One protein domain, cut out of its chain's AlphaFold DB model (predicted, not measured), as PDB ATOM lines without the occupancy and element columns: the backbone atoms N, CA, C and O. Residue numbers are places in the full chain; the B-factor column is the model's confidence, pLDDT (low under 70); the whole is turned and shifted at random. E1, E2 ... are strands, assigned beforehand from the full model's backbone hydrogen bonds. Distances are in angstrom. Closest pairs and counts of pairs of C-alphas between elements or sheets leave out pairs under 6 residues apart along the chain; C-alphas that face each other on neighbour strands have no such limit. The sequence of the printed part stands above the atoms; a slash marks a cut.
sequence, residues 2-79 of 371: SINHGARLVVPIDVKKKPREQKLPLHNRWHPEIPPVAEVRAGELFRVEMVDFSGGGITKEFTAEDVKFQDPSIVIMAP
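What this domain is: This is residues 2 to 79 of the 371 residues of an uncharacterized protein of Salvia splendens (UniProt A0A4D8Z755). The printed part has little regular structure: two short parallel strands side by side, E1 and E2, joined by a wide loop, residues 12 to 45, with a long tail, residues 49 to 79, running away from them. Residues 29 to 34 of the loop and 68 to 76 of the tail stick out. The 78 residues hold no named helix; E1 then E2 make a sheet of two, class all strand, with 7 residues in named elements. The whole is only just loose, close to extended, with a radius of gyration of the C-alphas of 17.2 A and spans of 49 by 34 by 21 A.

Where its parts are: E1, residues 8 to 11, is 9.1 A long and begins at C-alpha 8 (-19.956, 27.814, 90.787). E2, residues 46 to 48, is 6.9 A long and ends at C-alpha 48 (-12.526, 28.396, 86.305).

How they stand to each other: E1 and E2 are parallel neighbours at 28 degrees. C-alphas 8 and 46 face each other at 4.6 A. N 10 and O 47 are within hydrogen-bond range at 2.9 A.

The domain as a whole: The C-alphas farthest apart, of Ser 2 and Asp 71, are 52.1 A apart. The printed part has no cut. The link from E1 to E2 is long, 34 residues. The pLDDT is under 70 at residues 2 to 5 and 55 to 79.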
ATOM      1  N   SER A   2     -30.229  22.853  99.287       41.28
ATOM      2  CA  SER A   2     -28.926  23.369  99.738       41.28
ATOM      3  C   SER A   2     -28.583  24.568  98.857       41.28
ATOM      4  O   SER A   2     -28.474  24.425  97.639       41.28
ATOM      5  N   ILE A   3     -28.536  25.751  99.464       56.50
ATOM      6  CA  ILE A   3     -27.977  26.938  98.828       56.50
ATOM      7  C   ILE A   3     -26.471  26.667  98.768       56.50
ATOM      8  O   ILE A   3     -25.874  26.274  99.763       56.50
ATOM      9  N   ASN A   4     -25.892  26.727  97.571       63.25
ATOM     10  CA  ASN A   4     -24.448  26.624  97.402       63.25
ATOM     11  C   ASN A   4     -23.906  28.050  97.496       63.25
ATOM     12  O   ASN A   4     -24.227  28.861  96.625       63.25
ATOM     13  N   HIS A   5     -23.171  28.359  98.563       69.31
ATOM     14  CA  HIS A   5     -22.670  29.712  98.832       69.31
ATOM     15  C   HIS A   5     -21.393  30.031  98.043       69.31
ATOM     16  O   HIS A   5     -21.004  31.191  97.932       69.31
ATOM     17  N   GLY A   6     -20.784  29.014  97.431       76.00
ATOM     18  CA  GLY A   6     -19.537  29.145  96.696       76.00
ATOM     19  C   GLY A   6     -19.643  29.539  95.240       76.00
ATOM     20  O   GLY A   6     -20.665  29.374  94.568       76.00
ATOM     21  N   ALA A   7     -18.501  29.990  94.717       82.75
ATOM     22  CA  ALA A   7     -18.321  30.217  93.293       82.75
ATOM     23  C   ALA A   7     -18.642  28.930  92.520       82.75
ATOM     24  O   ALA A   7     -17.997  27.892  92.710       82.75
ATOM     25  N   ARG A   8     -19.612  28.986  91.599       87.12
ATOM     26  CA  ARG A   8     -19.956  27.814  90.787       87.12
ATOM     27  C   ARG A   8     -18.746  27.415  89.944       87.12
ATOM     28  O   ARG A   8     -18.272  28.200  89.124       87.12
ATOM     29  N   LEU A   9     -18.251  26.190  90.120       87.12
ATOM     30  CA  LEU A   9     -17.194  25.644  89.272       87.12
ATOM     31  C   LEU A   9     -17.755  25.384  87.871       87.12
ATOM     32  O   LEU A   9     -18.574  24.484  87.680       87.12
ATOM     33  N   VAL A  10     -17.329  26.190  86.899       91.44
ATOM     34  CA  VAL A  10     -17.847  26.135  85.523       91.44
ATOM     35  C   VAL A  10     -16.933  25.393  84.564       91.44
ATOM     36  O   VAL A  10     -17.421  24.775  83.624       91.44
ATOM     37  N   VAL A  11     -15.627  25.394  84.833       90.88
ATOM     38  CA  VAL A  11     -14.648  24.605  84.083       90.88
ATOM     39  C   VAL A  11     -13.830  23.786  85.074       90.88
ATOM     40  O   VAL A  11     -12.869  24.320  85.621       90.88
ATOM     41  N   PRO A  12     -14.230  22.534  85.367       90.44
ATOM     42  CA  PRO A  12     -13.441  21.636  86.198       90.44
ATOM     43  C   PRO A  12     -12.262  21.062  85.407       90.44
ATOM     44  O   PRO A  12     -12.429  20.673  84.247       90.44
ATOM     45  N   ILE A  13     -11.103  20.940  86.052       88.12
ATOM     46  CA  ILE A  13      -9.901  20.330  85.480       88.12
ATOM     47  C   ILE A  13      -9.539  19.064  86.250       88.12
ATOM     48  O   ILE A  13      -9.294  19.079  87.453       88.12
ATOM     49  N   ASP A  14      -9.443  17.949  85.528       84.31
ATOM     50  CA  ASP A  14      -8.851  16.721  86.048       84.31
ATOM     51  C   ASP A  14      -7.354  16.724  85.735       84.31
ATOM     52  O   ASP A  14      -6.943  16.439  84.612       84.31
ATOM     53  N   VAL A  15      -6.527  17.042  86.729       78.62
ATOM     54  CA  VAL A  15      -5.064  17.136  86.566       78.62
ATOM     55  C   VAL A  15      -4.396  15.817  86.152       78.62
ATOM     56  O   VAL A  15      -3.228  15.823  85.779       78.62
ATOM     57  N   LYS A  16      -5.107  14.680  86.196       79.56
ATOM     58  CA  LYS A  16      -4.600  13.381  85.719       79.56
ATOM     59  C   LYS A  16      -4.865  13.140  84.232       79.56
ATOM     60  O   LYS A  16      -4.410  12.132  83.697       79.56
ATOM     61  N   LYS A  17      -5.624  14.019  83.578       80.31
ATOM     62  CA  LYS A  17      -6.027  13.889  82.177       80.31
ATOM     63  C   LYS A  17      -5.339  14.929  81.314       80.31
ATOM     64  O   LYS A  17      -5.180  16.086  81.706       80.31
ATOM     65  N   LYS A  18      -5.001  14.544  80.086       79.75
ATOM     66  CA  LYS A  18      -4.485  15.501  79.100       79.75
ATOM     67  C   LYS A  18      -5.577  16.508  78.710       79.75
ATOM     68  O   LYS A  18      -6.761  16.185  78.797       79.75
ATOM     69  N   PRO A  19      -5.227  17.697  78.184       82.94
ATOM     70  CA  PRO A  19      -6.194  18.713  77.763       82.94
ATOM     71  C   PRO A  19      -7.294  18.200  76.826       82.94
ATOM     72  O   PRO A  19      -8.436  18.636  76.907       82.94
ATOM     73  N   ARG A  20      -6.958  17.241  75.953       83.31
ATOM     74  CA  ARG A  20      -7.894  16.629  74.993       83.31
ATOM     75  C   ARG A  20      -8.840  15.597  75.617       83.31
ATOM     76  O   ARG A  20      -9.797  15.193  74.973       83.31
ATOM     77  N   GLU A  21      -8.549  15.157  76.834       86.69
ATOM     78  CA  GLU A  21      -9.300  14.146  77.588       86.69
ATOM     79  C   GLU A  21     -10.167  14.785  78.684       86.69
ATOM     80  O   GLU A  21     -10.899  14.090  79.395       86.69
ATOM     81  N   GLN A  22     -10.078  16.111  78.841       88.50
ATOM     82  CA  GLN A  22     -10.896  16.856  79.785       88.50
ATOM     83  C   GLN A  22     -12.375  16.749  79.416       88.50
ATOM     84  O   GLN A  22     -12.752  16.680  78.247       88.50
ATOM     85  N   LYS A  23     -13.229  16.750  80.445       89.38
ATOM     86  CA  LYS A  23     -14.686  16.665  80.269       89.38
ATOM     87  C   LYS A  23     -15.219  17.833  79.439       89.38
ATOM     88  O   LYS A  23     -16.116  17.640  78.623       89.38
ATOM     89  N   LEU A  24     -14.685  19.027  79.683       88.69
ATOM     90  CA  LEU A  24     -14.919  20.193  78.844       88.69
ATOM     91  C   LEU A  24     -13.701  20.386  77.936       88.69
ATOM     92  O   LEU A  24     -12.575  20.375  78.440       88.69
ATOM     93  N   PRO A  25     -13.901  20.540  76.618       83.25
ATOM     94  CA  PRO A  25     -12.796  20.652  75.680       83.25
ATOM     95  C   PRO A  25     -12.015  21.944  75.931       83.25
ATOM     96  O   PRO A  25     -12.586  23.033  75.964       83.25
ATOM     97  N   LEU A  26     -10.697  21.825  76.079       87.19
ATOM     98  CA  LEU A  26      -9.805  22.978  76.191       87.19
ATOM     99  C   LEU A  26      -9.341  23.431  74.802       87.19
ATOM    100  O   LEU A  26      -9.159  22.617  73.896       87.19
ATOM    101  N   HIS A  27      -9.092  24.730  74.641       85.69
ATOM    102  CA  HIS A  27      -8.561  25.309  73.408       85.69
ATOM    103  C   HIS A  27      -7.301  26.135  73.694       85.69
ATOM    104  O   HIS A  27      -7.112  26.662  74.783       85.69
ATOM    105  N   ASN A  28      -6.426  26.253  72.695       84.44
ATOM    106  CA  ASN A  28      -5.192  27.049  72.756       84.44
ATOM    107  C   ASN A  28      -5.112  28.087  71.619       84.44
ATOM    108  O   ASN A  28      -4.031  28.560  71.257       84.44
ATOM    109  N   ARG A  29      -6.256  28.388  70.998       83.88
ATOM    110  CA  ARG A  29      -6.423  29.359  69.912       83.88
ATOM    111  C   ARG A  29      -7.673  30.186  70.168       83.88
ATOM    112  O   ARG A  29      -8.611  29.697  70.789       83.88
ATOM    113  N   TRP A  30      -7.678  31.408  69.659       86.44
ATOM    114  CA  TRP A  30      -8.837  32.293  69.679       86.44
ATOM    115  C   TRP A  30      -9.465  32.297  68.285       86.44
ATOM    116  O   TRP A  30      -8.783  32.606  67.311       86.44
ATOM    117  N   HIS A  31     -10.739  31.918  68.182       91.88
ATOM    118  CA  HIS A  31     -11.510  31.962  66.939       91.88
ATOM    119  C   HIS A  31     -12.996  32.175  67.271       91.88
ATOM    120  O   HIS A  31     -13.486  31.524  68.193       91.88
ATOM    121  N   PRO A  32     -13.722  33.054  66.554       92.25
ATOM    122  CA  PRO A  32     -15.106  33.409  66.887       92.25
ATOM    123  C   PRO A  32     -16.096  32.240  66.792       92.25
ATOM    124  O   PRO A  32     -17.143  32.276  67.423       92.25
ATOM    125  N   GLU A  33     -15.768  31.201  66.022       93.19
ATOM    126  CA  GLU A  33     -16.605  29.997  65.885       93.19
ATOM    127  C   GLU A  33     -16.327  28.926  66.951       93.19
ATOM    128  O   GLU A  33     -16.979  27.883  66.947       93.19
ATOM    129  N   ILE A  34     -15.361  29.135  67.856       89.00
ATOM    130  CA  ILE A  34     -15.168  28.219  68.988       89.00
ATOM    131  C   ILE A  34     -16.369  28.391  69.929       89.00
ATOM    132  O   ILE A  34     -16.580  29.494  70.438       89.00
ATOM    133  N   PRO A  35     -17.166  27.334  70.169       89.69
ATOM    134  CA  PRO A  35     -18.358  27.443  70.992       89.69
ATOM    135  C   PRO A  35     -17.998  27.648  72.472       89.69
ATOM    136  O   PRO A  35     -16.957  27.160  72.928       89.69
ATOM    137  N   PRO A  36     -18.863  28.319  73.252       90.31
ATOM    138  CA  PRO A  36     -18.691  28.399  74.695       90.31
ATOM    139  C   PRO A  36     -18.781  27.000  75.319       90.31
ATOM    140  O   PRO A  36     -19.635  26.193  74.956       90.31
ATOM    141  N   VAL A  37     -17.910  26.723  76.289       90.06
ATOM    142  CA  VAL A  37     -17.925  25.461  77.057       90.06
ATOM    143  C   VAL A  37     -18.725  25.563  78.358       90.06
ATOM    144  O   VAL A  37     -19.001  24.546  78.991       90.06
ATOM    145  N   ALA A  38     -19.100  26.782  78.754       89.56
ATOM    146  CA  ALA A  38     -19.947  27.068  79.901       89.56
ATOM    147  C   ALA A  38     -20.663  28.416  79.724       89.56
ATOM    148  O   ALA A  38     -20.141  29.327  79.081       89.56
ATOM    149  N   GLU A  39     -21.834  28.548  80.346       90.75
ATOM    150  CA  GLU A  39     -22.589  29.798  80.440       90.75
ATOM    151  C   GLU A  39     -22.608  30.291  81.889       90.75
ATOM    152  O   GLU A  39     -22.718  29.499  82.835       90.75
ATOM    153  N   VAL A  40     -22.505  31.608  82.059       91.12
ATOM    154  CA  VAL A  40     -22.602  32.318  83.342       91.12
ATOM    155  C   VAL A  40     -23.523  33.520  83.175       91.12
ATOM    156  O   VAL A  40     -23.612  34.100  82.092       91.12
ATOM    157  N   ARG A  41     -24.235  33.891  84.236       90.06
ATOM    158  CA  ARG A  41     -25.107  35.070  84.239       90.06
ATOM    159  C   ARG A  41     -24.297  36.326  84.548       90.06
ATOM    160  O   ARG A  41     -23.299  36.282  85.262       90.06
ATOM    161  N   ALA A  42     -24.749  37.470  84.040       86.19
ATOM    162  CA  ALA A  42     -24.169  38.753  84.422       86.19
ATOM    163  C   ALA A  42     -24.289  38.949  85.946       86.19
ATOM    164  O   ALA A  42     -25.380  38.810  86.497       86.19
ATOM    165  N   GLY A  43     -23.166  39.247  86.605       80.94
ATOM    166  CA  GLY A  43     -23.083  39.389  88.064       80.94
ATOM    167  C   GLY A  43     -22.945  38.075  88.846       80.94
ATOM    168  O   GLY A  43     -22.928  38.115  90.069       80.94
ATOM    169  N   GLU A  44     -22.845  36.921  88.181       85.94
ATOM    170  CA  GLU A  44     -22.625  35.633  88.849       85.94
ATOM    171  C   GLU A  44     -21.163  35.456  89.292       85.94
ATOM    172  O   GLU A  44     -20.240  35.731  88.523       85.94
ATOM    173  N   LEU A  45     -20.950  34.929  90.504       85.38
ATOM    174  CA  LEU A  45     -19.641  34.478  90.978       85.38
ATOM    175  C   LEU A  45     -19.359  33.049  90.482       85.38
ATOM    176  O   LEU A  45     -20.097  32.110  90.787       85.38
ATOM    177  N   PHE A  46     -18.269  32.862  89.737       88.81
ATOM    178  CA  PHE A  46     -17.896  31.566  89.168       88.81
ATOM    179  C   PHE A  46     -16.394  31.286  89.269       88.81
ATOM    180  O   PHE A  46     -15.571  32.196  89.346       88.81
ATOM    181  N   ARG A  47     -16.041  29.997  89.245       88.69
ATOM    182  CA  ARG A  47     -14.662  29.498  89.284       88.69
ATOM    183  C   ARG A  47     -14.316  28.771  87.988       88.69
ATOM    184  O   ARG A  47     -15.070  27.918  87.520       88.69
ATOM    185  N   VAL A  48     -13.134  29.068  87.459       89.62
ATOM    186  CA  VAL A  48     -12.526  28.396  86.305       89.62
ATOM    187  C   VAL A  48     -11.235  27.746  86.785       89.62
ATOM    188  O   VAL A  48     -10.355  28.436  87.296       89.62
ATOM    189  N   GLU A  49     -11.122  26.430  86.650       89.81
ATOM    190  CA  GLU A  49      -9.849  25.743  86.843       89.81
ATOM    191  C   GLU A  49      -9.070  25.730  85.529       89.81
ATOM    192  O   GLU A  49      -9.640  25.737  84.437       89.81
ATOM    193  N   MET A  50      -7.747  25.746  85.641       85.00
ATOM    194  CA  MET A  50      -6.842  25.872  84.506       85.00
ATOM    195  C   MET A  50      -5.805  24.751  84.546       85.00
ATOM    196  O   MET A  50      -5.404  24.304  85.620       85.00
ATOM    197  N   VAL A  51      -5.376  24.305  83.367       79.81
ATOM    198  CA  VAL A  51      -4.157  23.501  83.211       79.81
ATOM    199  C   VAL A  51      -2.960  24.437  83.080       79.81
ATOM    200  O   VAL A  51      -3.110  25.586  82.658       79.81
ATOM    201  N   ASP A  52      -1.769  23.959  83.428       75.31
ATOM    202  CA  ASP A  52      -0.544  24.713  83.179       75.31
ATOM    203  C   ASP A  52      -0.299  24.887  81.663       75.31
ATOM    204  O   ASP A  52      -0.937  24.240  80.829       75.31
ATOM    205  N   PHE A  53       0.646  25.755  81.288       73.62
ATOM    206  CA  PHE A  53       0.889  26.092  79.880       73.62
ATOM    207  C   PHE A  53       1.304  24.889  79.014       73.62
ATOM    208  O   PHE A  53       1.071  24.906  77.804       73.62
ATOM    209  N   SER A  54       1.914  23.857  79.611       71.06
ATOM    210  CA  SER A  54       2.282  22.616  78.920       71.06
ATOM    211  C   SER A  54       1.095  21.666  78.750       71.06
ATOM    212  O   SER A  54       1.175  20.705  77.987       71.06
ATOM    213  N   GLY A  55      -0.020  21.926  79.441       66.81
ATOM    214  CA  GLY A  55      -1.171  21.036  79.473       66.81
ATOM    215  C   GLY A  55      -0.858  19.712  80.171       66.81
ATOM    216  O   GLY A  55      -1.248  18.662  79.666       66.81
ATOM    217  N   GLY A  56      -0.122  19.748  81.283       63.84
ATOM    218  CA  GLY A  56       0.319  18.565  82.024       63.84
ATOM    219  C   GLY A  56       1.479  17.803  81.378       63.84
ATOM    220  O   GLY A  56       1.687  16.637  81.705       63.84
ATOM    221  N   GLY A  57       2.202  18.420  80.438       62.09
ATOM    222  CA  GLY A  57       3.392  17.839  79.809       62.09
ATOM    223  C   GLY A  57       4.612  17.841  80.731       62.09
ATOM    224  O   GLY A  57       5.376  16.884  80.735       62.09
ATOM    225  N   ILE A  58       4.752  18.870  81.570       63.28
ATOM    226  CA  ILE A  58       5.844  18.967  82.543       63.28
ATOM    227  C   ILE A  58       5.486  18.137  83.778       63.28
ATOM    228  O   ILE A  58       4.664  18.543  84.604       63.28
ATOM    229  N   THR A  59       6.102  16.961  83.911       61.03
ATOM    230  CA  THR A  59       5.941  16.096  85.088       61.03
ATOM    231  C   THR A  59       7.005  16.387  86.148       61.03
ATOM    232  O   THR A  59       8.048  16.988  85.876       61.03
ATOM    233  N   LYS A  60       6.772  15.910  87.380       55.56
ATOM    234  CA  LYS A  60       7.763  15.967  88.470       55.56
ATOM    235  C   LYS A  60       9.062  15.215  88.150       55.56
ATOM    236  O   LYS A  60      10.046  15.411  88.854       55.56
ATOM    237  N   GLU A  61       9.065  14.357  87.132       56.75
ATOM    238  CA  GLU A  61      10.230  13.552  86.759       56.75
ATOM    239  C   GLU A  61      11.225  14.307  85.864       56.75
ATOM    240  O   GLU A  61      12.287  13.756  85.585       56.75
ATOM    241  N   PHE A  62      10.916  15.546  85.436       52.19
ATOM    242  CA  PHE A  62      11.806  16.408  84.640       52.19
ATOM    243  C   PHE A  62      12.551  15.641  83.532       52.19
ATOM    244  O   PHE A  62      13.764  15.792  83.352       52.19
ATOM    245  N   THR A  63      11.856  14.766  82.795       51.47
ATOM    246  CA  THR A  63      12.516  13.971  81.757       51.47
ATOM    247  C   THR A  63      13.048  14.901  80.667       51.47
ATOM    248  O   THR A  63      12.331  15.762  80.160       51.47
ATOM    249  N   ALA A  64      14.332  14.737  80.347       45.19
ATOM    250  CA  ALA A  64      15.226  15.702  79.702       45.19
ATOM    251  C   ALA A  64      14.838  16.238  78.300       45.19
ATOM    252  O   ALA A  64      15.616  16.979  77.700       45.19
ATOM    253  N   GLU A  65      13.668  15.907  77.754       49.44
ATOM    254  CA  GLU A  65      13.215  16.441  76.464       49.44
ATOM    255  C   GLU A  65      12.505  17.806  76.580       49.44
ATOM    256  O   GLU A  65      12.560  18.578  75.622       49.44
ATOM    257  N   ASP A  66      11.974  18.175  77.755       47.94
ATOM    258  CA  ASP A  66      11.180  19.408  77.938       47.94
ATOM    259  C   ASP A  66      11.960  20.625  78.476       47.94
ATOM    260  O   ASP A  66      11.464  21.752  78.437       47.94
ATOM    261  N   VAL A  67      13.204  20.449  78.939       50.31
ATOM    262  CA  VAL A  67      13.990  21.521  79.590       50.31
ATOM    263  C   VAL A  67      15.393  21.629  78.984       50.31
ATOM    264  O   VAL A  67      16.408  21.614  79.675       50.31
ATOM    265  N   LYS A  68      15.489  21.744  77.657       45.06
ATOM    266  CA  LYS A  68      16.781  21.759  76.937       45.06
ATOM    267  C   LYS A  68      17.725  22.938  77.257       45.06
ATOM    268  O   LYS A  68      18.809  22.986  76.683       45.06
ATOM    269  N   PHE A  69      17.354  23.871  78.143       48.00
ATOM    270  CA  PHE A  69      18.128  25.095  78.406       48.00
ATOM    271  C   PHE A  69      18.195  25.573  79.871       48.00
ATOM    272  O   PHE A  69      18.639  26.700  80.080       48.00
ATOM    273  N   GLN A  70      17.792  24.794  80.887       43.47
ATOM    274  CA  GLN A  70      17.977  25.232  82.287       43.47
ATOM    275  C   GLN A  70      19.154  24.560  82.992       43.47
ATOM    276  O   GLN A  70      19.435  23.377  82.809       43.47
ATOM    277  N   ASP A  71      19.825  25.376  83.803       39.56
ATOM    278  CA  ASP A  71      20.951  25.041  84.665       39.56
ATOM    279  C   ASP A  71      20.541  24.000  85.737       39.56
ATOM    280  O   ASP A  71      19.638  24.271  86.535       39.56
ATOM    281  N   PRO A  72      21.199  22.824  85.794       43.53
ATOM    282  CA  PRO A  72      20.931  21.771  86.778       43.53
ATOM    283  C   PRO A  72      21.187  22.158  88.244       43.53
ATOM    284  O   PRO A  72      20.878  21.369  89.131       43.53
ATOM    285  N   SER A  73      21.758  23.331  88.537       43.84
ATOM    286  CA  SER A  73      21.958  23.809  89.914       43.84
ATOM    287  C   SER A  73      20.672  24.300  90.602       43.84
ATOM    288  O   SER A  73      20.680  24.560  91.805       43.84
ATOM    289  N   ILE A  74      19.545  24.361  89.881       42.91
ATOM    290  CA  ILE A  74      18.224  24.754  90.396       42.91
ATOM    291  C   ILE A  74      17.337  23.504  90.553       42.91
ATOM    292  O   ILE A  74      16.287  23.379  89.930       42.91
ATOM    293  N   VAL A  75      17.744  22.537  91.380       37.47
ATOM    294  CA  VAL A  75      16.848  21.443  91.807       37.47
ATOM    295  C   VAL A  75      16.214  21.834  93.136       37.47
ATOM    296  O   VAL A  75      16.629  21.394  94.203       37.47
ATOM    297  N   ILE A  76      15.194  22.687  93.077       40.06
ATOM    298  CA  ILE A  76      14.226  22.812  94.167       40.06
ATOM    299  C   ILE A  76      12.999  22.042  93.691       40.06
ATOM    300  O   ILE A  76      12.237  22.540  92.863       40.06
ATOM    301  N   MET A  77      12.827  20.800  94.159       45.09
ATOM    302  CA  MET A  77      11.560  20.096  93.959       45.09
ATOM    303  C   MET A  77      10.447  20.999  94.490       45.09
ATOM    304  O   MET A  77      10.525  21.445  95.636       45.09
ATOM    305  N   ALA A  78       9.438  21.296  93.664       49.94
ATOM    306  CA  ALA A  78       8.292  22.068  94.122       49.94
ATOM    307  C   ALA A  78       7.735  21.387  95.384       49.94
ATOM    308  O   ALA A  78       7.471  20.174  95.334       49.94
ATOM    309  N   PRO A  79       7.603  22.113  96.510       55.12
ATOM    310  CA  PRO A  79       7.121  21.515  97.740       55.12
ATOM    311  C   PRO A  79       5.756  20.868  97.470       55.12
ATOM    312  O   PRO A  79       4.951  21.419  96.710       55.12
TER     313      PRO A  79